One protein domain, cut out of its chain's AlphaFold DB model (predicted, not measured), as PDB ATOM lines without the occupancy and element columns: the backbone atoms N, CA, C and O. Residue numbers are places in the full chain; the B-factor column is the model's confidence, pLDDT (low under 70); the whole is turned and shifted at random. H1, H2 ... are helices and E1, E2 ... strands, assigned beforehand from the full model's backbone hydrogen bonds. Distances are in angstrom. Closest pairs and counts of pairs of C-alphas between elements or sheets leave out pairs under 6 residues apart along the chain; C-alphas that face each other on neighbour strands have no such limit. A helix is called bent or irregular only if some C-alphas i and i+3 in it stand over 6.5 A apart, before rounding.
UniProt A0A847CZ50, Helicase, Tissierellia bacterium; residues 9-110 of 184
ATOM      1  N   ASP A   9     190.957 208.095 287.660       85.69
ATOM      2  CA  ASP A   9     191.872 209.068 288.264       85.69
ATOM      3  C   ASP A   9     193.353 208.638 288.179       85.69
ATOM      4  O   ASP A   9     194.248 209.466 288.338       85.69
ATOM      5  N   GLU A  10     193.633 207.356 287.918       87.88
ATOM      6  CA  GLU A  10     194.991 206.821 287.756       87.88
ATOM      7  C   GLU A  10     195.484 206.879 286.305       87.88
ATOM      8  O   GLU A  10     196.665 206.630 286.063       87.88
ATOM      9  N   PHE A  11     194.621 207.239 285.348       86.81
ATOM     10  CA  PHE A  11     194.940 207.216 283.920       86.81
ATOM     11  C   PHE A  11     196.197 208.028 283.590       86.81
ATOM     12  O   PHE A  11     197.144 207.479 283.034       86.81
ATOM     13  N   ASP A  12     196.262 209.286 284.034       87.75
ATOM     14  CA  ASP A  12     197.413 210.172 283.795       87.75
ATOM     15  C   ASP A  12     198.711 209.662 284.451       87.75
ATOM     16  O   ASP A  12     199.813 210.048 284.065       87.75
ATOM     17  N   THR A  13     198.599 208.809 285.476       89.69
ATOM     18  CA  THR A  13     199.761 208.199 286.144       89.69
ATOM     19  C   THR A  13     200.237 206.948 285.409       89.69
ATOM     20  O   THR A  13     201.441 206.707 285.338       89.69
ATOM     21  N   LEU A  14     199.307 206.152 284.877       87.94
ATOM     22  CA  LEU A  14     199.600 204.936 284.118       87.94
ATOM     23  C   LEU A  14     200.099 205.251 282.705       87.94
ATOM     24  O   LEU A  14     200.991 204.568 282.208       87.94
ATOM     25  N   TYR A  15     199.564 206.311 282.102       89.69
ATOM     26  CA  TYR A  15     199.862 206.738 280.741       89.69
ATOM     27  C   TYR A  15     200.303 208.208 280.725       89.69
ATOM     28  O   TYR A  15     199.570 209.079 280.256       89.69
ATOM     29  N   PRO A  16     201.506 208.512 281.249       90.62
ATOM     30  CA  PRO A  16     202.040 209.874 281.242       90.62
ATOM     31  C   PRO A  16     202.392 210.364 279.830       90.62
ATOM     32  O   PRO A  16     202.520 211.569 279.619       90.62
ATOM     33  N   ASP A  17     202.573 209.437 278.886       94.56
ATOM     34  CA  ASP A  17     202.805 209.710 277.474       94.56
ATOM     35  C   ASP A  17     201.581 209.281 276.658       94.56
ATOM     36  O   ASP A  17     201.351 208.097 276.410       94.56
ATOM     37  N   LEU A  18     200.776 210.262 276.251       94.19
ATOM     38  CA  LEU A  18     199.555 210.028 275.483       94.19
ATOM     39  C   LEU A  18     199.834 209.661 274.019       94.19
ATOM     40  O   LEU A  18     198.909 209.245 273.320       94.19
ATOM     41  N   ALA A  19     201.075 209.808 273.548       94.69
ATOM     42  CA  ALA A  19     201.475 209.384 272.212       94.69
ATOM     43  C   ALA A  19     201.811 207.883 272.140       94.69
ATOM     44  O   ALA A  19     201.785 207.326 271.044       94.69
ATOM     45  N   HIS A  20     202.083 207.253 273.291       93.62
ATOM     46  CA  HIS A  20     202.567 205.875 273.420       93.62
ATOM     47  C   HIS A  20     201.768 205.096 274.475       93.62
ATOM     48  O   HIS A  20     202.269 204.705 275.533       93.62
ATOM     49  N   VAL A  21     200.478 204.885 274.204       94.88
ATOM     50  CA  VAL A  21     199.569 204.145 275.089       94.88
ATOM     51  C   VAL A  21     199.497 202.686 274.645       94.88
ATOM     52  O   VAL A  21     198.770 202.350 273.712       94.88
ATOM     53  N   GLY A  22     200.231 201.803 275.327       93.62
ATOM     54  CA  GLY A  22     200.207 200.361 275.055       93.62
ATOM     55  C   GLY A  22     198.862 199.714 275.399       93.62
ATOM     56  O   GLY A  22     198.417 199.769 276.549       93.62
ATOM     57  N   ILE A  23     198.230 199.078 274.406       93.00
ATOM     58  CA  ILE A  23     196.920 198.416 274.537       93.00
ATOM     59  C   ILE A  23     197.043 196.897 274.521       93.00
ATOM     60  O   ILE A  23     196.395 196.217 275.317       93.00
ATOM     61  N   ALA A  24     197.866 196.352 273.627       95.38
ATOM     62  CA  ALA A  24     198.084 194.917 273.522       95.38
ATOM     63  C   ALA A  24     199.570 194.613 273.372       95.38
ATOM     64  O   ALA A  24     200.312 195.354 272.731       95.38
ATOM     65  N   TYR A  25     199.985 193.505 273.975       96.19
ATOM     66  CA  TYR A  25     201.351 193.014 273.934       96.19
ATOM     67  C   TYR A  25     201.338 191.490 273.885       96.19
ATOM     68  O   TYR A  25     200.640 190.850 274.678       96.19
ATOM     69  N   THR A  26     202.125 190.916 272.984       96.56
ATOM     70  CA  THR A  26     202.406 189.481 272.926       96.56
ATOM     71  C   THR A  26     203.854 189.247 272.522       96.56
ATOM     72  O   THR A  26     204.533 190.140 272.028       96.56
ATOM     73  N   GLU A  27     204.310 188.018 272.696       96.81
ATOM     74  CA  GLU A  27     205.543 187.523 272.097       96.81
ATOM     75  C   GLU A  27     205.197 186.482 271.031       96.81
ATOM     76  O   GLU A  27     204.104 185.894 271.050       96.81
ATOM     77  N   THR A  28     206.121 186.242 270.104       95.69
ATOM     78  CA  THR A  28     206.054 185.076 269.223       95.69
ATOM     79  C   THR A  28     206.070 183.785 270.046       95.69
ATOM     80  O   THR A  28     206.604 183.754 271.156       95.69
ATOM     81  N   PRO A  29     205.522 182.674 269.531       95.62
ATOM     82  CA  PRO A  29     205.526 181.392 270.239       95.62
ATOM     83  C   PRO A  29     206.913 180.881 270.649       95.62
ATOM     84  O   PRO A  29     207.029 180.157 271.639       95.62
ATOM     85  N   ASP A  30     207.962 181.241 269.907       95.25
ATOM     86  CA  ASP A  30     209.355 180.945 270.251       95.25
ATOM     87  C   ASP A  30     209.985 181.932 271.255       95.25
ATOM     88  O   ASP A  30     211.114 181.705 271.701       95.25
ATOM     89  N   GLY A  31     209.256 182.986 271.642       94.62
ATOM     90  CA  GLY A  31     209.645 183.999 272.625       94.62
ATOM     91  C   GLY A  31     210.775 184.919 272.162       94.62
ATOM     92  O   GLY A  31     211.467 185.497 272.998       94.62
ATOM     93  N   ARG A  32     211.045 184.986 270.854       95.00
ATOM     94  CA  ARG A  32     212.173 185.758 270.317       95.00
ATOM     95  C   ARG A  32     211.813 187.172 269.924       95.00
ATOM     96  O   ARG A  32     212.694 188.023 270.001       95.00
ATOM     97  N   ASN A  33     210.573 187.392 269.501       96.31
ATOM     98  CA  ASN A  33     210.125 188.696 269.058       96.31
ATOM     99  C   ASN A  33     208.921 189.158 269.868       96.31
ATOM    100  O   ASN A  33     208.047 188.353 270.203       96.31
ATOM    101  N   SER A  34     208.867 190.452 270.156       96.94
ATOM    102  CA  SER A  34     207.713 191.077 270.797       96.94
ATOM    103  C   SER A  34     206.848 191.793 269.767       96.94
ATOM    104  O   SER A  34     207.341 192.331 268.779       96.94
ATOM    105  N   ILE A  35     205.538 191.789 269.987       97.31
ATOM    106  CA  ILE A  35     204.562 192.507 269.172       97.31
ATOM    107  C   ILE A  35     203.754 193.387 270.114       97.31
ATOM    108  O   ILE A  35     203.187 192.898 271.095       97.31
ATOM    109  N   SER A  36     203.692 194.681 269.814       97.44
ATOM    110  CA  SER A  36     202.953 195.650 270.623       97.44
ATOM    111  C   SER A  36     202.068 196.542 269.765       97.44
ATOM    112  O   SER A  36     202.478 197.022 268.710       97.44
ATOM    113  N   TYR A  37     200.838 196.739 270.232       97.44
ATOM    114  CA  TYR A  37     199.878 197.664 269.649       97.44
ATOM    115  C   TYR A  37     199.729 198.864 270.578       97.44
ATOM    116  O   TYR A  37     199.310 198.721 271.735       97.44
ATOM    117  N   GLU A  38     200.048 200.041 270.056       97.00
ATOM    118  CA  GLU A  38     200.007 201.303 270.782       97.00
ATOM    119  C   GLU A  38     199.016 202.274 270.143       97.00
ATOM    120  O   GLU A  38     198.892 202.367 268.920       97.00
ATOM    121  N   LEU A  39     198.330 203.039 270.988       96.94
ATOM    122  CA  LEU A  39     197.545 204.193 270.577       96.94
ATOM    123  C   LEU A  39     198.330 205.477 270.816       96.94
ATOM    124  O   LEU A  39     198.918 205.684 271.876       96.94
ATOM    125  N   ASN A  40     198.221 206.382 269.854       97.00
ATOM    126  CA  ASN A  40     198.572 207.778 270.004       97.00
ATOM    127  C   ASN A  40     197.278 208.591 270.107       97.00
ATOM    128  O   ASN A  40     196.576 208.814 269.117       97.00
ATOM    129  N   LEU A  41     196.952 209.033 271.319       94.94
ATOM    130  CA  LEU A  41     195.725 209.770 271.618       94.94
ATOM    131  C   LEU A  41     195.801 211.241 271.170       94.94
ATOM    132  O   LEU A  41     194.766 211.874 270.956       94.94
ATOM    133  N   GLU A  42     197.007 211.791 270.996       94.25
ATOM    134  CA  GLU A  42     197.214 213.170 270.535       94.25
ATOM    135  C   GLU A  42     196.914 213.305 269.036       94.25
ATOM    136  O   GLU A  42     196.121 214.162 268.619       94.25
ATOM    137  N   GLU A  43     197.500 212.407 268.242       95.38
ATOM    138  CA  GLU A  43     197.371 212.330 266.784       95.38
ATOM    139  C   GLU A  43     196.173 211.494 266.324       95.38
ATOM    140  O   GLU A  43     195.862 211.501 265.130       95.38
ATOM    141  N   LYS A  44     195.490 210.824 267.266       95.81
ATOM    142  CA  LYS A  44     194.391 209.881 267.027       95.81
ATOM    143  C   LYS A  44     194.814 208.846 265.995       95.81
ATOM    144  O   LYS A  44     194.245 208.756 264.913       95.81
ATOM    145  N   SER A  45     195.834 208.066 266.320       96.94
ATOM    146  CA  SER A  45     196.347 207.001 265.457       96.94
ATOM    147  C   SER A  45     196.710 205.766 266.258       96.94
ATOM    148  O   SER A  45     196.859 205.835 267.475       96.94
ATOM    149  N   TRP A  46     196.886 204.645 265.575       97.50
ATOM    150  CA  TRP A  46     197.475 203.447 266.155       97.50
ATOM    151  C   TRP A  46     198.793 203.100 265.472       97.50
ATOM    152  O   TRP A  46     199.086 203.566 264.366       97.50
ATOM    153  N   SER A  47     199.624 202.332 266.163       97.75
ATOM    154  CA  SER A  47     200.893 201.817 265.654       97.75
ATOM    155  C   SER A  47     201.099 200.386 266.129       97.75
ATOM    156  O   SER A  47     200.794 200.055 267.272       97.75
ATOM    157  N   LEU A  48     201.605 199.548 265.232       97.81
ATOM    158  CA  LEU A  48     201.991 198.175 265.505       97.81
ATOM    159  C   LEU A  48     203.509 198.065 265.383       97.81
ATOM    160  O   LEU A  48     204.069 198.311 264.308       97.81
ATOM    161  N   TYR A  49     204.152 197.687 266.481       97.94
ATOM    162  CA  TYR A  49     205.598 197.542 266.568       97.94
ATOM    163  C   TYR A  49     206.005 196.082 266.718       97.94
ATOM    164  O   TYR A  49     205.373 195.319 267.454       97.94
ATOM    165  N   LEU A  50     207.102 195.734 266.055       97.12
ATOM    166  CA  LEU A  50     207.889 194.531 266.290       97.12
ATOM    167  C   LEU A  50     209.127 194.913 267.116       97.12
ATOM    168  O   LEU A  50     209.755 195.930 266.836       97.12
ATOM    169  N   ASP A  51     209.477 194.110 268.118       96.44
ATOM    170  CA  ASP A  51     210.677 194.287 268.952       96.44
ATOM    171  C   ASP A  51     210.816 195.688 269.577       96.44
ATOM    172  O   ASP A  51     211.915 196.199 269.759       96.44
ATOM    173  N   GLU A  52     209.681 196.292 269.948       92.12
ATOM    174  CA  GLU A  52     209.545 197.630 270.555       92.12
ATOM    175  C   GLU A  52     209.893 198.820 269.635       92.12
ATOM    176  O   GLU A  52     209.314 199.890 269.805       92.12
ATOM    177  N   ASP A  53     210.794 198.677 268.659       93.75
ATOM    178  CA  ASP A  53     211.320 199.803 267.871       93.75
ATOM    179  C   ASP A  53     211.044 199.736 266.359       93.75
ATOM    180  O   ASP A  53     211.127 200.761 265.668       93.75
ATOM    181  N   ILE A  54     210.661 198.576 265.823       97.06
ATOM    182  CA  ILE A  54     210.368 198.408 264.397       97.06
ATOM    183  C   ILE A  54     208.894 198.720 264.151       97.06
ATOM    184  O   ILE A  54     208.017 197.896 264.401       97.06
ATOM    185  N   LEU A  55     208.612 199.907 263.611       97.50
ATOM    186  CA  LEU A  55     207.264 200.276 263.180       97.50
ATOM    187  C   LEU A  55     206.863 199.472 261.937       97.50
ATOM    188  O   LEU A  55     207.376 199.728 260.846       97.50
ATOM    189  N   VAL A  56     205.930 198.536 262.099       97.25
ATOM    190  CA  VAL A  56     205.444 197.691 261.000       97.25
ATOM    191  C   VAL A  56     204.251 198.331 260.303       97.25
ATOM    192  O   VAL A  56     204.235 198.428 259.080       97.25
ATOM    193  N   ALA A  57     203.276 198.811 261.075       96.94
ATOM    194  CA  ALA A  57     202.076 199.439 260.537       96.94
ATOM    195  C   ALA A  57     201.617 200.606 261.412       96.94
ATOM    196  O   ALA A  57     201.804 200.608 262.627       96.94
ATOM    197  N   THR A  58     201.009 201.612 260.788       96.75
ATOM    198  CA  THR A  58     200.378 202.736 261.484       96.75
ATOM    199  C   THR A  58     199.264 203.324 260.640       96.75
ATOM    200  O   THR A  58     199.382 203.430 259.417       96.75
ATOM    201  N   GLU A  59     198.193 203.756 261.296       95.75
ATOM    202  CA  GLU A  59     197.082 204.418 260.633       95.75
ATOM    203  C   GLU A  59     196.426 205.445 261.557       95.75
ATOM    204  O   GLU A  59     196.375 205.282 262.779       95.75
ATOM    205  N   LYS A  60     195.926 206.531 260.963       95.75
ATOM    206  CA  LYS A  60     195.149 207.543 261.677       95.75
ATOM    207  C   LYS A  60     193.685 207.140 261.727       95.75
ATOM    208  O   LYS A  60     193.096 206.794 260.708       95.75
ATOM    209  N   PHE A  61     193.086 207.282 262.898       92.88
ATOM    210  CA  PHE A  61     191.645 207.288 263.036       92.88
ATOM    211  C   PHE A  61     191.100 208.561 262.382       92.88
ATOM    212  O   PHE A  61     191.626 209.661 262.568       92.88
ATOM    213  N   GLY A  62     190.030 208.400 261.610       86.81
ATOM    214  CA  GLY A  62     189.315 209.502 260.983       86.81
ATOM    215  C   GLY A  62     189.699 209.760 259.525       86.81
ATOM    216  O   GLY A  62     190.855 209.706 259.106       86.81
ATOM    217  N   GLU A  63     188.685 210.094 258.736       87.19
ATOM    218  CA  GLU A  63     188.815 210.435 257.326       87.19
ATOM    219  C   GLU A  63     188.702 211.944 257.096       87.19
ATOM    220  O   GLU A  63     188.253 212.732 257.937       87.19
ATOM    221  N   LYS A  64     189.076 212.381 255.891       88.50
ATOM    222  CA  LYS A  64     188.979 213.789 255.508       88.50
ATOM    223  C   LYS A  64     187.531 214.284 255.601       88.50
ATOM    224  O   LYS A  64     186.696 213.940 254.770       88.50
ATOM    225  N   GLY A  65     187.292 215.212 256.525       88.38
ATOM    226  CA  GLY A  65     185.990 215.853 256.725       88.38
ATOM    227  C   GLY A  65     185.249 215.386 257.975       88.38
ATOM    228  O   GLY A  65     184.239 216.004 258.301       88.38
ATOM    229  N   MET A  66     185.764 214.373 258.680       92.94
ATOM    230  CA  MET A  66     185.298 214.031 260.022       92.94
ATOM    231  C   MET A  66     185.672 215.124 261.027       92.94
ATOM    232  O   MET A  66     186.704 215.796 260.914       92.94
ATOM    233  N   THR A  67     184.801 215.309 262.006       95.56
ATOM    234  CA  THR A  67     185.047 216.129 263.189       95.56
ATOM    235  C   THR A  67     185.941 215.393 264.186       95.56
ATOM    236  O   THR A  67     186.151 214.181 264.098       95.56
ATOM    237  N   GLU A  68     186.476 216.126 265.162       93.31
ATOM    238  CA  GLU A  68     187.279 215.522 266.229       93.31
ATOM    239  C   GLU A  68     186.455 214.537 267.074       93.31
ATOM    240  O   GLU A  68     186.957 213.475 267.420       93.31
ATOM    241  N   GLU A  69     185.181 214.840 267.337       95.12
ATOM    242  CA  GLU A  69     184.286 213.966 268.107       95.12
ATOM    243  C   GLU A  69     184.005 212.648 267.368       95.12
ATOM    244  O   GLU A  69     184.181 211.583 267.950       95.12
ATOM    245  N   GLU A  70     183.688 212.705 266.069       95.75
ATOM    246  CA  GLU A  70     183.517 211.507 265.225       95.75
ATOM    247  C   GLU A  70     184.809 210.676 265.133       95.75
ATOM    248  O   GLU A  70     184.768 209.448 265.113       95.75
ATOM    249  N   THR A  71     185.970 211.337 265.097       95.88
ATOM    250  CA  THR A  71     187.273 210.653 265.077       95.88
ATOM    251  C   THR A  71     187.526 209.897 266.382       95.88
ATOM    252  O   THR A  71     188.007 208.764 266.367       95.88
ATOM    253  N   ILE A  72     187.185 210.513 267.516       95.44
ATOM    254  CA  ILE A  72     187.306 209.892 268.839       95.44
ATOM    255  C   ILE A  72     186.325 208.723 268.978       95.44
ATOM    256  O   ILE A  72     186.714 207.673 269.485       95.44
ATOM    257  N   GLU A  73     185.084 208.870 268.506       95.31
ATOM    258  CA  GLU A  73     184.095 207.786 268.495       95.31
ATOM    259  C   GLU A  73     184.605 206.584 267.690       95.31
ATOM    260  O   GLU A  73     184.618 205.469 268.209       95.31
ATOM    261  N   ALA A  74     185.150 206.816 266.490       94.88
ATOM    262  CA  ALA A  74     185.741 205.762 265.666       94.88
ATOM    263  C   ALA A  74     186.913 205.045 266.363       94.88
ATOM    264  O   ALA A  74     187.025 203.821 266.285       94.88
ATOM    265  N   MET A  75     187.769 205.785 267.074       95.19
ATOM    266  CA  MET A  75     188.871 205.201 267.843       95.19
ATOM    267  C   MET A  75     188.359 204.318 268.990       95.19
ATOM    268  O   MET A  75     188.842 203.201 269.174       95.19
ATOM    269  N   ILE A  76     187.357 204.791 269.739       94.19
ATOM    270  CA  ILE A  76     186.735 204.024 270.829       94.19
ATOM    271  C   ILE A  76     186.094 202.747 270.280       94.19
ATOM    272  O   ILE A  76     186.313 201.674 270.838       94.19
ATOM    273  N   GLU A  77     185.325 202.841 269.193       94.69
ATOM    274  CA  GLU A  77     184.684 201.684 268.566       94.69
ATOM    275  C   GLU A  77     185.711 200.672 268.052       94.69
ATOM    276  O   GLU A  77     185.558 199.476 268.301       94.69
ATOM    277  N   SER A  78     186.777 201.137 267.392       93.38
ATOM    278  CA  SER A  78     187.846 200.273 266.885       93.38
ATOM    279  C   SER A  78     188.444 199.410 267.995       93.38
ATOM    280  O   SER A  78     188.501 198.190 267.853       93.38
ATOM    281  N   VAL A  79     188.803 200.016 269.129       92.31
ATOM    282  CA  VAL A  79     189.380 199.289 270.270       92.31
ATOM    283  C   VAL A  79     188.328 198.430 270.979       92.31
ATOM    284  O   VAL A  79     188.629 197.321 271.407       92.31
ATOM    285  N   HIS A  80     187.089 198.915 271.108       93.25
ATOM    286  CA  HIS A  80     186.014 198.203 271.806       93.25
ATOM    287  C   HIS A  80     185.599 196.906 271.104       93.25
ATOM    288  O   HIS A  80     185.262 195.925 271.771       93.25
ATOM    289  N   TYR A  81     185.590 196.907 269.769       94.38
ATOM    290  CA  TYR A  81     185.171 195.755 268.970       94.38
ATOM    291  C   TYR A  81     186.329 194.856 268.529       94.38
ATOM    292  O   TYR A  81     186.069 193.717 268.134       94.38
ATOM    293  N   ALA A  82     187.576 195.324 268.606       95.19
ATOM    294  CA  ALA A  82     188.742 194.503 268.310       95.19
ATOM    295  C   ALA A  82     188.910 193.384 269.346       95.19
ATOM    296  O   ALA A  82     188.774 193.584 270.556       95.19
ATOM    297  N   ASN A  83     189.244 192.186 268.869       96.00
ATOM    298  CA  ASN A  83     189.739 191.134 269.747       96.00
ATOM    299  C   ASN A  83     191.270 191.220 269.870       96.00
ATOM    300  O   ASN A  83     191.937 191.879 269.077       96.00
ATOM    301  N   PHE A  84     191.840 190.536 270.867       95.31
ATOM    302  CA  PHE A  84     193.288 190.564 271.094       95.31
ATOM    303  C   PHE A  84     194.092 190.143 269.858       95.31
ATOM    304  O   PHE A  84     195.084 190.788 269.540       95.31
ATOM    305  N   SER A  85     193.651 189.098 269.152       94.31
ATOM    306  CA  SER A  85     194.323 188.615 267.945       94.31
ATOM    307  C   SER A  85     194.292 189.638 266.815       94.31
ATOM    308  O   SER A  85     195.264 189.702 266.078       94.31
ATOM    309  N   ASP A  86     193.233 190.443 266.690       94.75
ATOM    310  CA  ASP A  86     193.161 191.515 265.686       94.75
ATOM    311  C   ASP A  86     194.196 192.611 265.975       94.75
ATOM    312  O   ASP A  86     194.840 193.109 265.058       94.75
ATOM    313  N   LEU A  87     194.380 192.968 267.253       95.88
ATOM    314  CA  LEU A  87     195.301 194.033 267.665       95.88
ATOM    315  C   LEU A  87     196.770 193.656 267.462       95.88
ATOM    316  O   LEU A  87     197.583 194.519 267.160       95.88
ATOM    317  N   VAL A  88     197.120 192.381 267.641       95.06
ATOM    318  CA  VAL A  88     198.503 191.892 267.478       95.06
ATOM    319  C   VAL A  88     198.730 191.183 266.142       95.06
ATOM    320  O   VAL A  88     199.790 190.595 265.927       95.06
ATOM    321  N   TYR A  89     197.741 191.206 265.246       93.94
ATOM    322  CA  TYR A  89     197.889 190.663 263.905       93.94
ATOM    323  C   TYR A  89     198.832 191.545 263.094       93.94
ATOM    324  O   TYR A  89     198.694 192.766 263.060       93.94
ATOM    325  N   MET A  90     199.762 190.906 262.397       93.38
ATOM    326  CA  MET A  90     200.744 191.579 261.568       93.38
ATOM    327  C   MET A  90     200.582 191.113 260.129       93.38
ATOM    328  O   MET A  90     200.656 189.915 259.843       93.38
ATOM    329  N   ASP A  91     200.339 192.062 259.228       93.62
ATOM    330  CA  ASP A  91     200.235 191.743 257.815       93.62
ATOM    331  C   ASP A  91     201.592 191.278 257.271       93.62
ATOM    332  O   ASP A  91     202.641 191.865 257.552       93.62
ATOM    333  N   SER A  92     201.577 190.183 256.510       91.69
ATOM    334  CA  SER A  92     202.806 189.577 255.996       91.69
ATOM    335  C   SER A  92     203.484 190.442 254.936       91.69
ATOM    336  O   SER A  92     204.708 190.398 254.827       91.69
ATOM    337  N   GLU A  93     202.732 191.223 254.156       93.06
ATOM    338  CA  GLU A  93     203.303 192.119 253.150       93.06
ATOM    339  C   GLU A  93     203.974 193.324 253.809       93.06
ATOM    340  O   GLU A  93     205.081 193.693 253.407       93.06
ATOM    341  N   ASP A  94     203.349 193.907 254.834       95.38
ATOM    342  CA  ASP A  94     203.929 195.022 255.590       95.38
ATOM    343  C   ASP A  94     205.180 194.573 256.355       95.38
ATOM    344  O   ASP A  94     206.240 195.197 256.241       95.38
ATOM    345  N   LEU A  95     205.113 193.432 257.053       95.25
ATOM    346  CA  LEU A  95     206.273 192.867 257.743       95.25
ATOM    347  C   LEU A  95     207.426 192.579 256.772       95.25
ATOM    348  O   LEU A  95     208.572 192.934 257.063       95.25
ATOM    349  N   MET A  96     207.136 191.978 255.615       93.00
ATOM    350  CA  MET A  96     208.136 191.687 254.587       93.00
ATOM    351  C   MET A  96     208.787 192.965 254.056       93.00
ATOM    352  O   MET A  96     210.004 193.022 253.898       93.00
ATOM    353  N   GLN A  97     208.003 194.011 253.799       93.94
ATOM    354  CA  GLN A  97     208.530 195.285 253.306       93.94
ATOM    355  C   GLN A  97     209.428 195.982 254.330       93.94
ATOM    356  O   GLN A  97     210.436 196.581 253.951       93.94
ATOM    357  N   VAL A  98     209.069 195.907 255.612       96.12
ATOM    358  CA  VAL A  98     209.797 196.583 256.691       96.12
ATOM    359  C   VAL A  98     211.040 195.799 257.118       96.12
ATOM    360  O   VAL A  98     212.088 196.399 257.357       96.12
ATOM    361  N   THR A  99     210.953 194.470 257.197       93.75
ATOM    362  CA  THR A  99     211.991 193.624 257.821       93.75
ATOM    363  C   THR A  99     212.641 192.611 256.882       93.75
ATOM    364  O   THR A  99     213.738 192.135 257.169       93.75
ATOM    365  N   GLY A 100     211.993 192.264 255.767       92.19
ATOM    366  CA  GLY A 100     212.386 191.132 254.921       92.19
ATOM    367  C   GLY A 100     212.035 189.758 255.504       92.19
ATOM    368  O   GLY A 100     212.459 188.742 254.959       92.19
ATOM    369  N   LEU A 101     211.294 189.709 256.614       93.56
ATOM    370  CA  LEU A 101     210.882 188.477 257.283       93.56
ATOM    371  C   LEU A 101     209.428 188.133 256.953       93.56
ATOM    372  O   LEU A 101     208.632 188.990 256.575       93.56
ATOM    373  N   ALA A 102     209.074 186.865 257.129       92.88
ATOM    374  CA  ALA A 102     207.707 186.370 257.034       92.88
ATOM    375  C   ALA A 102     207.301 185.656 258.329       92.88
ATOM    376  O   ALA A 102     208.152 185.218 259.100       92.88
ATOM    377  N   ILE A 103     205.994 185.503 258.546       92.50
ATOM    378  CA  ILE A 103     205.434 184.715 259.651       92.50
ATOM    379  C   ILE A 103     205.070 183.326 259.125       92.50
ATOM    380  O   ILE A 103     204.461 183.193 258.063       92.50
ATOM    381  N   ASN A 104     205.490 182.277 259.829       91.12
ATOM    382  CA  ASN A 104     205.143 180.901 259.475       91.12
ATOM    383  C   ASN A 104     203.775 180.491 260.054       91.12
ATOM    384  O   ASN A 104     203.195 181.200 260.872       91.12
ATOM    385  N   ASP A 105     203.283 179.305 259.682       91.06
ATOM    386  CA  ASP A 105     201.989 178.775 260.153       91.06
ATOM    387  C   ASP A 105     201.897 178.615 261.684       91.06
ATOM    388  O   ASP A 105     200.806 178.488 262.239       91.06
ATOM    389  N   GLU A 106     203.040 178.588 262.371       92.06
ATOM    390  CA  GLU A 106     203.114 178.493 263.826       92.06
ATOM    391  C   GLU A 106     203.035 179.867 264.499       92.06
ATOM    392  O   GLU A 106     202.793 179.904 265.698       92.06
ATOM    393  N   GLY A 107     203.197 180.973 263.763       90.00
ATOM    394  CA  GLY A 107     203.214 182.341 264.289       90.00
ATOM    395  C   GLY A 107     204.613 182.886 264.611       90.00
ATOM    396  O   GLY A 107     204.722 183.912 265.276       90.00
ATOM    397  N   ASN A 108     205.680 182.213 264.171       94.50
ATOM    398  CA  ASN A 108     207.068 182.645 264.374       94.50
ATOM    399  C   ASN A 108     207.615 183.359 263.131       94.50
ATOM    400  O   ASN A 108     207.300 182.969 262.001       94.50
ATOM    401  N   LEU A 109     208.482 184.356 263.338       94.31
ATOM    402  CA  LEU A 109     209.183 185.029 262.246       94.31
ATOM    403  C   LEU A 109     210.310 184.148 261.688       94.31
ATOM    404  O   LEU A 109     211.011 183.452 262.424       94.31
ATOM    405  N   TYR A 110     210.498 184.199 260.375       92.38
ATOM    406  CA  TYR A 110     211.601 183.550 259.676       92.38
ATOM    407  C   TYR A 110     212.018 184.367 258.455       92.38
ATOM    408  O   TYR A 110     211.224 185.131 257.908       92.38
TER     409      TYR A 110
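What this domain is: This is residues 9 to 110 of the 184 residues of the protein "Helicase" of Tissierellia bacterium (UniProt A0A847CZ50). A twisted sheet of four strands, E1 to E4, makes a wall with H3 over one face; H2 and H4 only graze the sheet, H4 by edge strand E4, and H1 sticks out beyond E1. The 102 printed residues run H1 E1 E2 E3 E4 H2 H3 H4, class mixed. The sheet, order E1 E2 E3 E4, is antiparallel, a meander, each strand the antiparallel neighbour of the one before. The whole is compact, radius of gyration of the C-alphas 14.8 A, spanning 41 by 33 by 23 A.

Where its parts are: Find C-alpha 9 at (191.872, 209.068, 288.264), where H1, residues 9 to 14, begins; it is irregular, C-alphas 9 and 12 being 7.2 A apart. Next come E1, 21 to 27, 17.9 A; E2, 34 to 40, 19.1 A; E3, 45 to 50, 17.0 A; and E4, 54 to 60, 18.0 A. H2, 68 to 81, runs 20.1 A; H3 is 84 to 87; H4, 92 to 99, ends at C-alpha 99, (211.991, 193.624, 257.821).

How they stand to each other: Look first at hairpin E1 and E2: N 23 and O 37 are 2.9 A apart. In hairpin E2 and E3, N 38 and O 47 are 2.9 A apart; in hairpin E3 and E4, N 48 and O 57, 2.8 A. H3 is on the sheet, height 8.6 A, only just over none of the strands, 2 of its C-alphas falling on E1 and 2 on E2; its closest C-alphas to E2 are Leu 87 and Tyr 37, 6.2 A. H2 grazes the sheet with residues 71 to 79. H4 grazes it too; C-alphas Leu 95 and Val 56 of E4 are closest, 5.9 A. H2 and H3 are only just apart, 8.3 A. Every O i to N i+4 pair is within hydrogen-bond range in H2 and H4, 1 of 2 in H1; H3 is too short for one.

The domain as a whole: C-alphas Asp 30 and Gly 65 are farthest apart, 44.1 A. Residues 9 to 16 stand free. The printed part has no cut and no long link; no printed residue is under 70 in pLDDT.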